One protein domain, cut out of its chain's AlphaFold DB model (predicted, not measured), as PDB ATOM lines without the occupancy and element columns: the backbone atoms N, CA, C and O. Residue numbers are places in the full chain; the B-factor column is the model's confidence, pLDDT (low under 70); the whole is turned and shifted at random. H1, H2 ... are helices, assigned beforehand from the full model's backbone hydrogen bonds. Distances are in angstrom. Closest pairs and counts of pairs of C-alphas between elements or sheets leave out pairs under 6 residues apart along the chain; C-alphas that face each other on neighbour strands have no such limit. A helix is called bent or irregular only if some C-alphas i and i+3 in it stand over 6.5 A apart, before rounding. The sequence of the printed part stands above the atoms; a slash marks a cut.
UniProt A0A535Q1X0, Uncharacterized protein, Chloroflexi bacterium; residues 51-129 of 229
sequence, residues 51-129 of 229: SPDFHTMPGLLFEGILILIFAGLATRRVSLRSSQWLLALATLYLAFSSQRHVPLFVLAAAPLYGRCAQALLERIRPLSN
ATOM      1  N   SER A  51     129.371 114.377 104.597       94.06
ATOM      2  CA  SER A  51     128.686 115.069 105.690       94.06
ATOM      3  C   SER A  51     127.248 115.450 105.301       94.06
ATOM      4  O   SER A  51     126.947 115.570 104.108       94.06
ATOM      5  N   PRO A  52     126.339 115.658 106.272       94.25
ATOM      6  CA  PRO A  52     124.975 116.107 105.998       94.25
ATOM      7  C   PRO A  52     124.916 117.411 105.205       94.25
ATOM      8  O   PRO A  52     125.577 118.382 105.561       94.25
ATOM      9  N   ASP A  53     124.096 117.424 104.151       94.50
ATOM     10  CA  ASP A  53     123.791 118.632 103.384       94.50
ATOM     11  C   ASP A  53     122.495 119.275 103.894       94.50
ATOM     12  O   ASP A  53     121.398 118.761 103.662       94.50
ATOM     13  N   PHE A  54     122.635 120.416 104.567       94.88
ATOM     14  CA  PHE A  54     121.541 121.196 105.154       94.88
ATOM     15  C   PHE A  54     120.634 121.892 104.128       94.88
ATOM     16  O   PHE A  54     119.597 122.417 104.507       94.88
ATOM     17  N   HIS A  55     120.962 121.857 102.836       94.12
ATOM     18  CA  HIS A  55     120.084 122.375 101.779       94.12
ATOM     19  C   HIS A  55     119.111 121.313 101.252       94.12
ATOM     20  O   HIS A  55     118.178 121.623 100.511       94.12
ATOM     21  N   THR A  56     119.310 120.050 101.636       91.81
ATOM     22  CA  THR A  56     118.402 118.952 101.299       91.81
ATOM     23  C   THR A  56     117.313 118.808 102.358       91.81
ATOM     24  O   THR A  56     117.530 119.101 103.533       91.81
ATOM     25  N   MET A  57     116.143 118.283 101.976       91.44
ATOM     26  CA  MET A  57     115.047 118.041 102.924       91.44
ATOM     27  C   MET A  57     115.480 117.208 104.154       91.44
ATOM     28  O   MET A  57     115.178 117.619 105.274       91.44
ATOM     29  N   PRO A  58     116.233 116.092 104.020       90.06
ATOM     30  CA  PRO A  58     116.735 115.359 105.184       90.06
ATOM     31  C   PRO A  58     117.658 116.194 106.083       90.06
ATOM     32  O   PRO A  58     117.583 116.081 107.308       90.06
ATOM     33  N   GLY A  59     118.504 117.042 105.492       94.00
ATOM     34  CA  GLY A  59     119.382 117.945 106.234       94.00
ATOM     35  C   GLY A  59     118.615 119.009 107.014       94.00
ATOM     36  O   GLY A  59     118.901 119.207 108.192       94.00
ATOM     37  N   LEU A  60     117.588 119.610 106.409       95.69
ATOM     38  CA  LEU A  60     116.712 120.584 107.072       95.69
ATOM     39  C   LEU A  60     115.962 119.972 108.266       95.69
ATOM     40  O   LEU A  60     115.834 120.601 109.317       95.69
ATOM     41  N   LEU A  61     115.492 118.724 108.148       95.12
ATOM     42  CA  LEU A  61     114.862 118.016 109.271       95.12
ATOM     43  C   LEU A  61     115.857 117.764 110.411       95.12
ATOM     44  O   LEU A  61     115.520 117.945 111.584       95.12
ATOM     45  N   PHE A  62     117.085 117.365 110.073       96.75
ATOM     46  CA  PHE A  62     118.153 117.179 111.049       96.75
ATOM     47  C   PHE A  62     118.513 118.500 111.748       96.75
ATOM     48  O   PHE A  62     118.572 118.535 112.978       96.75
ATOM     49  N   GLU A  63     118.650 119.595 111.000       97.31
ATOM     50  CA  GLU A  63     118.852 120.943 111.543       97.31
ATOM     51  C   GLU A  63     117.726 121.354 112.495       97.31
ATOM     52  O   GLU A  63     117.990 121.800 113.614       97.31
ATOM     53  N   GLY A  64     116.467 121.125 112.111       97.25
ATOM     54  CA  GLY A  64     115.308 121.408 112.956       97.25
ATOM     55  C   GLY A  64     115.359 120.676 114.302       97.25
ATOM     56  O   GLY A  64     115.055 121.267 115.343       97.25
ATOM     57  N   ILE A  65     115.811 119.416 114.319       97.31
ATOM     58  CA  ILE A  65     116.020 118.654 115.561       97.31
ATOM     59  C   ILE A  65     117.129 119.285 116.412       97.31
ATOM     60  O   ILE A  65     116.973 119.391 117.632       97.31
ATOM     61  N   LEU A  66     118.232 119.728 115.804       97.81
ATOM     62  CA  LEU A  66     119.316 120.396 116.531       97.81
ATOM     63  C   LEU A  66     118.839 121.705 117.163       97.81
ATOM     64  O   LEU A  66     119.047 121.915 118.360       97.81
ATOM     65  N   ILE A  67     118.134 122.541 116.398       98.00
ATOM     66  CA  ILE A  67     117.544 123.793 116.888       98.00
ATOM     67  C   ILE A  67     116.596 123.512 118.058       98.00
ATOM     68  O   ILE A  67     116.687 124.175 119.092       98.00
ATOM     69  N   LEU A  68     115.732 122.499 117.943       97.25
ATOM     70  CA  LEU A  68     114.818 122.092 119.013       97.25
ATOM     71  C   LEU A  68     115.564 121.688 120.293       97.25
ATOM     72  O   LEU A  68     115.172 122.093 121.392       97.25
ATOM     73  N   ILE A  69     116.639 120.906 120.165       96.94
ATOM     74  CA  ILE A  69     117.468 120.492 121.304       96.94
ATOM     75  C   ILE A  69     118.123 121.713 121.952       96.94
ATOM     76  O   ILE A  69     118.013 121.884 123.167       96.94
ATOM     77  N   PHE A  70     118.760 122.590 121.173       96.94
ATOM     78  CA  PHE A  70     119.413 123.785 121.710       96.94
ATOM     79  C   PHE A  70     118.413 124.739 122.370       96.94
ATOM     80  O   PHE A  70     118.653 125.194 123.490       96.94
ATOM     81  N   ALA A  71     117.261 124.978 121.741       96.19
ATOM     82  CA  ALA A  71     116.194 125.810 122.291       96.19
ATOM     83  C   ALA A  71     115.639 125.236 123.604       96.19
ATOM     84  O   ALA A  71     115.453 125.971 124.577       96.19
ATOM     85  N   GLY A  72     115.414 123.920 123.669       95.06
ATOM     86  CA  GLY A  72     114.949 123.258 124.887       95.06
ATOM     87  C   GLY A  72     115.988 123.272 126.006       95.06
ATOM     88  O   GLY A  72     115.639 123.557 127.151       95.06
ATOM     89  N   LEU A  73     117.269 123.049 125.700       95.06
ATOM     90  CA  LEU A  73     118.353 123.155 126.683       95.06
ATOM     91  C   LEU A  73     118.521 124.590 127.202       95.06
ATOM     92  O   LEU A  73     118.742 124.783 128.400       95.06
ATOM     93  N   ALA A  74     118.323 125.598 126.347       94.50
ATOM     94  CA  ALA A  74     118.368 127.008 126.733       94.50
ATOM     95  C   ALA A  74     117.297 127.388 127.774       94.50
ATOM     96  O   ALA A  74     117.477 128.352 128.516       94.50
ATOM     97  N   THR A  75     116.211 126.612 127.900       93.06
ATOM     98  CA  THR A  75     115.206 126.821 128.960       93.06
ATOM     99  C   THR A  75     115.703 126.466 130.365       93.06
ATOM    100  O   THR A  75     115.024 126.790 131.339       93.06
ATOM    101  N   ARG A  76     116.844 125.771 130.495       90.81
ATOM    102  CA  ARG A  76     117.388 125.212 131.753       90.81
ATOM    103  C   ARG A  76     116.469 124.229 132.497       90.81
ATOM    104  O   ARG A  76     116.831 123.770 133.575       90.81
ATOM    105  N   ARG A  77     115.320 123.846 131.926       88.38
ATOM    106  CA  ARG A  77     114.403 122.846 132.508       88.38
ATOM    107  C   ARG A  77     114.826 121.403 132.215       88.38
ATOM    108  O   ARG A  77     114.361 120.474 132.867       88.38
ATOM    109  N   VAL A  78     115.719 121.203 131.244       91.81
ATOM    110  CA  VAL A  78     116.206 119.880 130.835       91.81
ATOM    111  C   VAL A  78     117.604 119.641 131.397       91.81
ATOM    112  O   VAL A  78     118.578 120.232 130.940       91.81
ATOM    113  N   SER A  79     117.719 118.724 132.357       90.56
ATOM    114  CA  SER A  79     119.013 118.244 132.854       90.56
ATOM    115  C   SER A  79     119.445 116.963 132.140       90.56
ATOM    116  O   SER A  79     118.648 116.032 131.956       90.56
ATOM    117  N   LEU A  80     120.727 116.884 131.799       92.06
ATOM    118  CA  LEU A  80     121.365 115.732 131.168       92.06
ATOM    119  C   LEU A  80     122.415 115.138 132.110       92.06
ATOM    120  O   LEU A  80     123.255 115.850 132.657       92.06
ATOM    121  N   ARG A  81     122.391 113.814 132.283       92.56
ATOM    122  CA  ARG A  81     123.480 113.087 132.957       92.56
ATOM    123  C   ARG A  81     124.692 113.003 132.027       92.56
ATOM    124  O   ARG A  81     124.522 112.975 130.811       92.56
ATOM    125  N   SER A  82     125.898 112.837 132.574       90.31
ATOM    126  CA  SER A  82     127.135 112.714 131.779       90.31
ATOM    127  C   SER A  82     127.054 111.635 130.693       90.31
ATOM    128  O   SER A  82     127.546 111.832 129.593       90.31
ATOM    129  N   SER A  83     126.371 110.515 130.958       89.44
ATOM    130  CA  SER A  83     126.171 109.456 129.960       89.44
ATOM    131  C   SER A  83     125.251 109.868 128.808       89.44
ATOM    132  O   SER A  83     125.437 109.405 127.692       89.44
ATOM    133  N   GLN A  84     124.253 110.715 129.070       93.00
ATOM    134  CA  GLN A  84     123.348 111.220 128.035       93.00
ATOM    135  C   GLN A  84     124.043 112.282 127.184       93.00
ATOM    136  O   GLN A  84     123.858 112.288 125.974       93.00
ATOM    137  N   TRP A  85     124.877 113.123 127.805       94.56
ATOM    138  CA  TRP A  85     125.776 114.020 127.082       94.56
ATOM    139  C   TRP A  85     126.719 113.246 126.171       94.56
ATOM    140  O   TRP A  85     126.779 113.535 124.985       94.56
ATOM    141  N   LEU A  86     127.399 112.230 126.709       94.12
ATOM    142  CA  LEU A  86     128.320 111.409 125.932       94.12
ATOM    143  C   LEU A  86     127.611 110.738 124.753       94.12
ATOM    144  O   LEU A  86     128.109 110.807 123.639       94.12
ATOM    145  N   LEU A  87     126.443 110.132 124.987       94.44
ATOM    146  CA  LEU A  87     125.679 109.477 123.928       94.44
ATOM    147  C   LEU A  87     125.231 110.475 122.854       94.44
ATOM    148  O   LEU A  87     125.431 110.202 121.678       94.44
ATOM    149  N   ALA A  88     124.657 111.616 123.252       95.56
ATOM    150  CA  ALA A  88     124.171 112.628 122.318       95.56
ATOM    151  C   ALA A  88     125.310 113.251 121.504       95.56
ATOM    152  O   ALA A  88     125.181 113.392 120.296       95.56
ATOM    153  N   LEU A  89     126.434 113.589 122.142       97.19
ATOM    154  CA  LEU A  89     127.586 114.181 121.459       97.19
ATOM    155  C   LEU A  89     128.302 113.168 120.562       97.19
ATOM    156  O   LEU A  89     128.693 113.523 119.454       97.19
ATOM    157  N   ALA A  90     128.445 111.912 120.996       97.31
ATOM    158  CA  ALA A  90     129.076 110.872 120.187       97.31
ATOM    159  C   ALA A  90     128.259 110.564 118.926       97.31
ATOM    160  O   ALA A  90     128.823 110.485 117.835       97.31
ATOM    161  N   THR A  91     126.935 110.427 119.048       97.56
ATOM    162  CA  THR A  91     126.078 110.190 117.878       97.56
ATOM    163  C   THR A  91     125.933 111.437 117.014       97.56
ATOM    164  O   THR A  91     125.874 111.301 115.795       97.56
ATOM    165  N   LEU A  92     125.959 112.639 117.600       97.69
ATOM    166  CA  LEU A  92     125.973 113.898 116.852       97.69
ATOM    167  C   LEU A  92     127.244 114.039 116.014       97.69
ATOM    168  O   LEU A  92     127.171 114.365 114.834       97.69
ATOM    169  N   TYR A  93     128.403 113.744 116.604       97.62
ATOM    170  CA  TYR A  93     129.671 113.714 115.879       97.62
ATOM    171  C   TYR A  93     129.623 112.713 114.719       97.62
ATOM    172  O   TYR A  93     129.994 113.050 113.597       97.62
ATOM    173  N   LEU A  94     129.103 111.504 114.961       96.56
ATOM    174  CA  LEU A  94     128.908 110.498 113.915       96.56
ATOM    175  C   LEU A  94     128.004 111.012 112.786       96.56
ATOM    176  O   LEU A  94     128.330 110.821 111.613       96.56
ATOM    177  N   ALA A  95     126.896 111.673 113.135       96.81
ATOM    178  CA  ALA A  95     125.962 112.257 112.179       96.81
ATOM    179  C   ALA A  95     126.628 113.337 111.318       96.81
ATOM    180  O   ALA A  95     126.433 113.336 110.108       96.81
ATOM    181  N   PHE A  96     127.460 114.206 111.900       96.38
ATOM    182  CA  PHE A  96     128.225 115.192 111.127       96.38
ATOM    183  C   PHE A  96     129.340 114.569 110.287       96.38
ATOM    184  O   PHE A  96     129.632 115.071 109.204       96.38
ATOM    185  N   SER A  97     129.933 113.468 110.748       94.94
ATOM    186  CA  SER A  97     130.970 112.760 110.001       94.94
ATOM    187  C   SER A  97     130.437 112.096 108.730       94.94
ATOM    188  O   SER A  97     131.194 111.985 107.775       94.94
ATOM    189  N   SER A  98     129.190 111.610 108.718       94.81
ATOM    190  CA  SER A  98     128.584 111.006 107.525       94.81
ATOM    191  C   SER A  98     127.060 110.919 107.641       94.81
ATOM    192  O   SER A  98     126.522 110.530 108.684       94.81
ATOM    193  N   GLN A  99     126.373 111.203 106.530       94.88
ATOM    194  CA  GLN A  99     124.911 111.186 106.399       94.88
ATOM    195  C   GLN A  99     124.262 109.886 106.882       94.88
ATOM    196  O   GLN A  99     123.191 109.913 107.492       94.88
ATOM    197  N   ARG A 100     124.924 108.743 106.693       93.62
ATOM    198  CA  ARG A 100     124.395 107.436 107.109       93.62
ATOM    199  C   ARG A 100     124.192 107.299 108.621       93.62
ATOM    200  O   ARG A 100     123.439 106.432 109.059       93.62
ATOM    201  N   HIS A 101     124.867 108.116 109.432       96.50
ATOM    202  CA  HIS A 101     124.729 108.065 110.887       96.50
ATOM    203  C   HIS A 101     123.684 109.052 111.425       96.50
ATOM    204  O   HIS A 101     123.367 109.000 112.614       96.50
ATOM    205  N   VAL A 102     123.104 109.916 110.582       96.62
ATOM    206  CA  VAL A 102     122.029 110.838 110.989       96.62
ATOM    207  C   VAL A 102     120.856 110.088 111.643       96.62
ATOM    208  O   VAL A 102     120.460 110.480 112.743       96.62
ATOM    209  N   PRO A 103     120.348 108.962 111.091       95.56
ATOM    210  CA  PRO A 103     119.276 108.204 111.739       95.56
ATOM    211  C   PRO A 103     119.647 107.687 113.137       95.56
ATOM    212  O   PRO A 103     118.800 107.666 114.029       95.56
ATOM    213  N   LEU A 104     120.915 107.315 113.361       95.94
ATOM    214  CA  LEU A 104     121.384 106.857 114.673       95.94
ATOM    215  C   LEU A 104     121.331 107.981 115.708       95.94
ATOM    216  O   LEU A 104     120.902 107.742 116.836       95.94
ATOM    217  N   PHE A 105     121.725 109.202 115.332       97.62
ATOM    218  CA  PHE A 105     121.568 110.363 116.207       97.62
ATOM    219  C   PHE A 105     120.099 110.638 116.514       97.62
ATOM    220  O   PHE A 105     119.753 110.779 117.683       97.62
ATOM    221  N   VAL A 106     119.230 110.661 115.498       96.31
ATOM    222  CA  VAL A 106     117.796 110.928 115.685       96.31
ATOM    223  C   VAL A 106     117.181 109.922 116.662       96.31
ATOM    224  O   VAL A 106     116.527 110.317 117.626       96.31
ATOM    225  N   LEU A 107     117.456 108.629 116.494       96.69
ATOM    226  CA  LEU A 107     116.939 107.598 117.397       96.69
ATOM    227  C   LEU A 107     117.543 107.694 118.805       96.69
ATOM    228  O   LEU A 107     116.816 107.628 119.797       96.69
ATOM    229  N   ALA A 108     118.860 107.886 118.919       95.44
ATOM    230  CA  ALA A 108     119.529 107.985 120.216       95.44
ATOM    231  C   ALA A 108     119.126 109.250 120.997       95.44
ATOM    232  O   ALA A 108     119.027 109.220 122.227       95.44
ATOM    233  N   ALA A 109     118.877 110.358 120.294       95.56
ATOM    234  CA  ALA A 109     118.482 111.642 120.861       95.56
ATOM    235  C   ALA A 109     116.958 111.798 121.025       95.56
ATOM    236  O   ALA A 109     116.525 112.800 121.594       95.56
ATOM    237  N   ALA A 110     116.149 110.810 120.625       95.62
ATOM    238  CA  ALA A 110     114.691 110.812 120.776       95.62
ATOM    239  C   ALA A 110     114.164 111.263 122.147       95.62
ATOM    240  O   ALA A 110     113.410 112.243 122.223       95.62
ATOM    241  N   PRO A 111     114.592 110.650 123.264       94.31
ATOM    242  CA  PRO A 111     114.154 111.091 124.585       94.31
ATOM    243  C   PRO A 111     114.694 112.479 124.970       94.31
ATOM    244  O   PRO A 111     114.161 113.118 125.880       94.31
ATOM    245  N   LEU A 112     115.767 112.960 124.335       95.56
ATOM    246  CA  LEU A 112     116.306 114.295 124.583       95.56
ATOM    247  C   LEU A 112     115.467 115.364 123.882       95.56
ATOM    248  O   LEU A 112     114.970 116.259 124.570       95.56
ATOM    249  N   TYR A 113     115.268 115.272 122.564       95.50
ATOM    250  CA  TYR A 113     114.477 116.284 121.859       95.50
ATOM    251  C   TYR A 113     113.008 116.265 122.295       95.50
ATOM    252  O   TYR A 113     112.391 117.324 122.336       95.50
ATOM    253  N   GLY A 114     112.468 115.119 122.737       95.38
ATOM    254  CA  GLY A 114     111.133 115.047 123.343       95.38
ATOM    255  C   GLY A 114     111.014 115.867 124.634       95.38
ATOM    256  O   GLY A 114     110.089 116.666 124.781       95.38
ATOM    257  N   ARG A 115     111.992 115.754 125.547       95.00
ATOM    258  CA  ARG A 115     112.043 116.590 126.765       95.00
ATOM    259  C   ARG A 115     112.279 118.066 126.445       95.00
ATOM    260  O   ARG A 115     111.720 118.927 127.113       95.00
ATOM    261  N   CYS A 116     113.090 118.358 125.430       95.94
ATOM    262  CA  CYS A 116     113.333 119.722 124.958       95.94
ATOM    263  C   CYS A 116     112.062 120.357 124.379       95.94
ATOM    264  O   CYS A 116     111.734 121.488 124.733       95.94
ATOM    265  N   ALA A 117     111.314 119.609 123.565       95.12
ATOM    266  CA  ALA A 117     110.024 120.026 123.029       95.12
ATOM    267  C   ALA A 117     109.009 120.291 124.141       95.12
ATOM    268  O   ALA A 117     108.360 121.334 124.134       95.12
ATOM    269  N   GLN A 118     108.920 119.394 125.128       93.31
ATOM    270  CA  GLN A 118     108.049 119.594 126.281       93.31
ATOM    271  C   GLN A 118     108.432 120.855 127.068       93.31
ATOM    272  O   GLN A 118     107.570 121.683 127.348       93.31
ATOM    273  N   ALA A 119     109.718 121.046 127.370       92.12
ATOM    274  CA  ALA A 119     110.192 122.224 128.093       92.12
ATOM    275  C   ALA A 119     109.891 123.538 127.350       92.12
ATOM    276  O   ALA A 119     109.556 124.546 127.978       92.12
ATOM    277  N   LEU A 120     109.987 123.532 126.016       92.81
ATOM    278  CA  LEU A 120     109.639 124.680 125.183       92.81
ATOM    279  C   LEU A 120     108.122 124.919 125.152       92.81
ATOM    280  O   LEU A 120     107.675 126.059 125.279       92.81
ATOM    281  N   LEU A 121     107.327 123.853 125.053       91.75
ATOM    282  CA  LEU A 121     105.868 123.934 125.074       91.75
ATOM    283  C   LEU A 121     105.361 124.496 126.404       91.75
ATOM    284  O   LEU A 121     104.550 125.415 126.391       91.75
ATOM    285  N   GLU A 122     105.894 124.021 127.531       89.44
ATOM    286  CA  GLU A 122     105.573 124.521 128.874       89.44
ATOM    287  C   GLU A 122     105.998 125.981 129.102       89.44
ATOM    288  O   GLU A 122     105.561 126.616 130.064       89.44
ATOM    289  N   ARG A 123     106.895 126.521 128.268       86.31
ATOM    290  CA  ARG A 123     107.273 127.939 128.297       86.31
ATOM    291  C   ARG A 123     106.252 128.810 127.565       86.31
ATOM    292  O   ARG A 123     106.007 129.926 128.004       86.31
ATOM    293  N   ILE A 124     105.682 128.310 126.469       85.75
ATOM    294  CA  ILE A 124     104.702 129.036 125.642       85.75
ATOM    295  C   ILE A 124     103.291 128.889 126.218       85.75
ATOM    296  O   ILE A 124     102.522 129.844 126.270       85.75
ATOM    297  N   ARG A 125     102.947 127.682 126.658       83.38
ATOM    298  CA  ARG A 125     101.702 127.355 127.341       83.38
ATOM    299  C   ARG A 125     102.098 126.745 128.675       83.38
ATOM    300  O   ARG A 125     102.474 125.578 128.675       83.38
ATOM    301  N   PRO A 126     102.049 127.479 129.797       75.44
ATOM    302  CA  PRO A 126     102.175 126.840 131.096       75.44
ATOM    303  C   PRO A 126     101.005 125.863 131.209       75.44
ATOM    304  O   PRO A 126      99.864 126.267 131.433       75.44
ATOM    305  N   LEU A 127     101.261 124.581 130.930       64.62
ATOM    306  CA  LEU A 127     100.269 123.541 131.121       64.62
ATOM    307  C   LEU A 127      99.893 123.621 132.601       64.62
ATOM    308  O   LEU A 127     100.744 123.444 133.470       64.62
ATOM    309  N   SER A 128      98.633 123.969 132.869       61.88
ATOM    310  CA  SER A 128      98.073 123.928 134.215       61.88
ATOM    311  C   SER A 128      98.377 122.557 134.816       61.88
ATOM    312  O   SER A 128      98.332 121.562 134.086       61.88
ATOM    313  N   ASN A 129      98.730 122.512 136.104       56.12
ATOM    314  CA  ASN A 129      99.071 121.297 136.849       56.12
ATOM    315  C   ASN A 129      97.921 120.283 136.759       56.12
ATOM    316  O   ASN A 129      97.057 120.217 137.631       56.12
TER     317      ASN A 129
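Overview. This is residues 51 to 129 of the 229 residues of an uncharacterized protein of Chloroflexi bacterium (UniProt A0A535Q1X0). What is the main picture? The bent helix H3 joins the other two helices: its first arm, H3a, folds back beside H2 as a helical hairpin, and its second arm, H3b, crosses the later part of H1. What is it made of? The class is all helix: 79 printed residues with three named helices, H1, H2 and H3 along the chain, and no named strand. How large is it? It is compact, with a radius of gyration of the C-alphas of 13.3 A, and spans 42 by 29 by 17 A.

Along the chain. Where are H1 and H2? H1, residues 57 to 74, begins at C-alpha 57 (115.047, 118.041, 102.924) and is 25.7 A long. H2, residues 82 to 97, is 22.1 A long. Where is H3? By its hydrogen bonds residues 99 to 124 were assigned as one helix, but it is bent, with C-alphas 108 and 111 7.6 A apart. H3a, residues 99 to 108, is irregular, with C-alphas 100 and 103 6.9 A apart; H3b, residues 111 to 124, ends at C-alpha 124 (104.702, 129.036, 125.642).

Arrangement. What does H1 touch? Its residues 65 to 73 touch H3b at a steep tilt of 64 degrees, the same way, the closest C-alphas being those of Gly 72 and Cys 116, 3.9 A apart. H1 and H2 are apart. How does H2 sit? H2 touches H3a at a shallow tilt of 20 degrees, opposite ways; the closest C-alphas, of Ala 95 and Val 102, are 4.3 A apart. What of the backbones? Every O i to N i+4 pair is within hydrogen-bond range in H1, H2 and H3b, and 4 of 6 in H3a.

Size, cuts and confidence. Is there a cut or a long link? The printed part has no cut, and no link is long. Where is confidence low? Residues 127 to 129 are under 70.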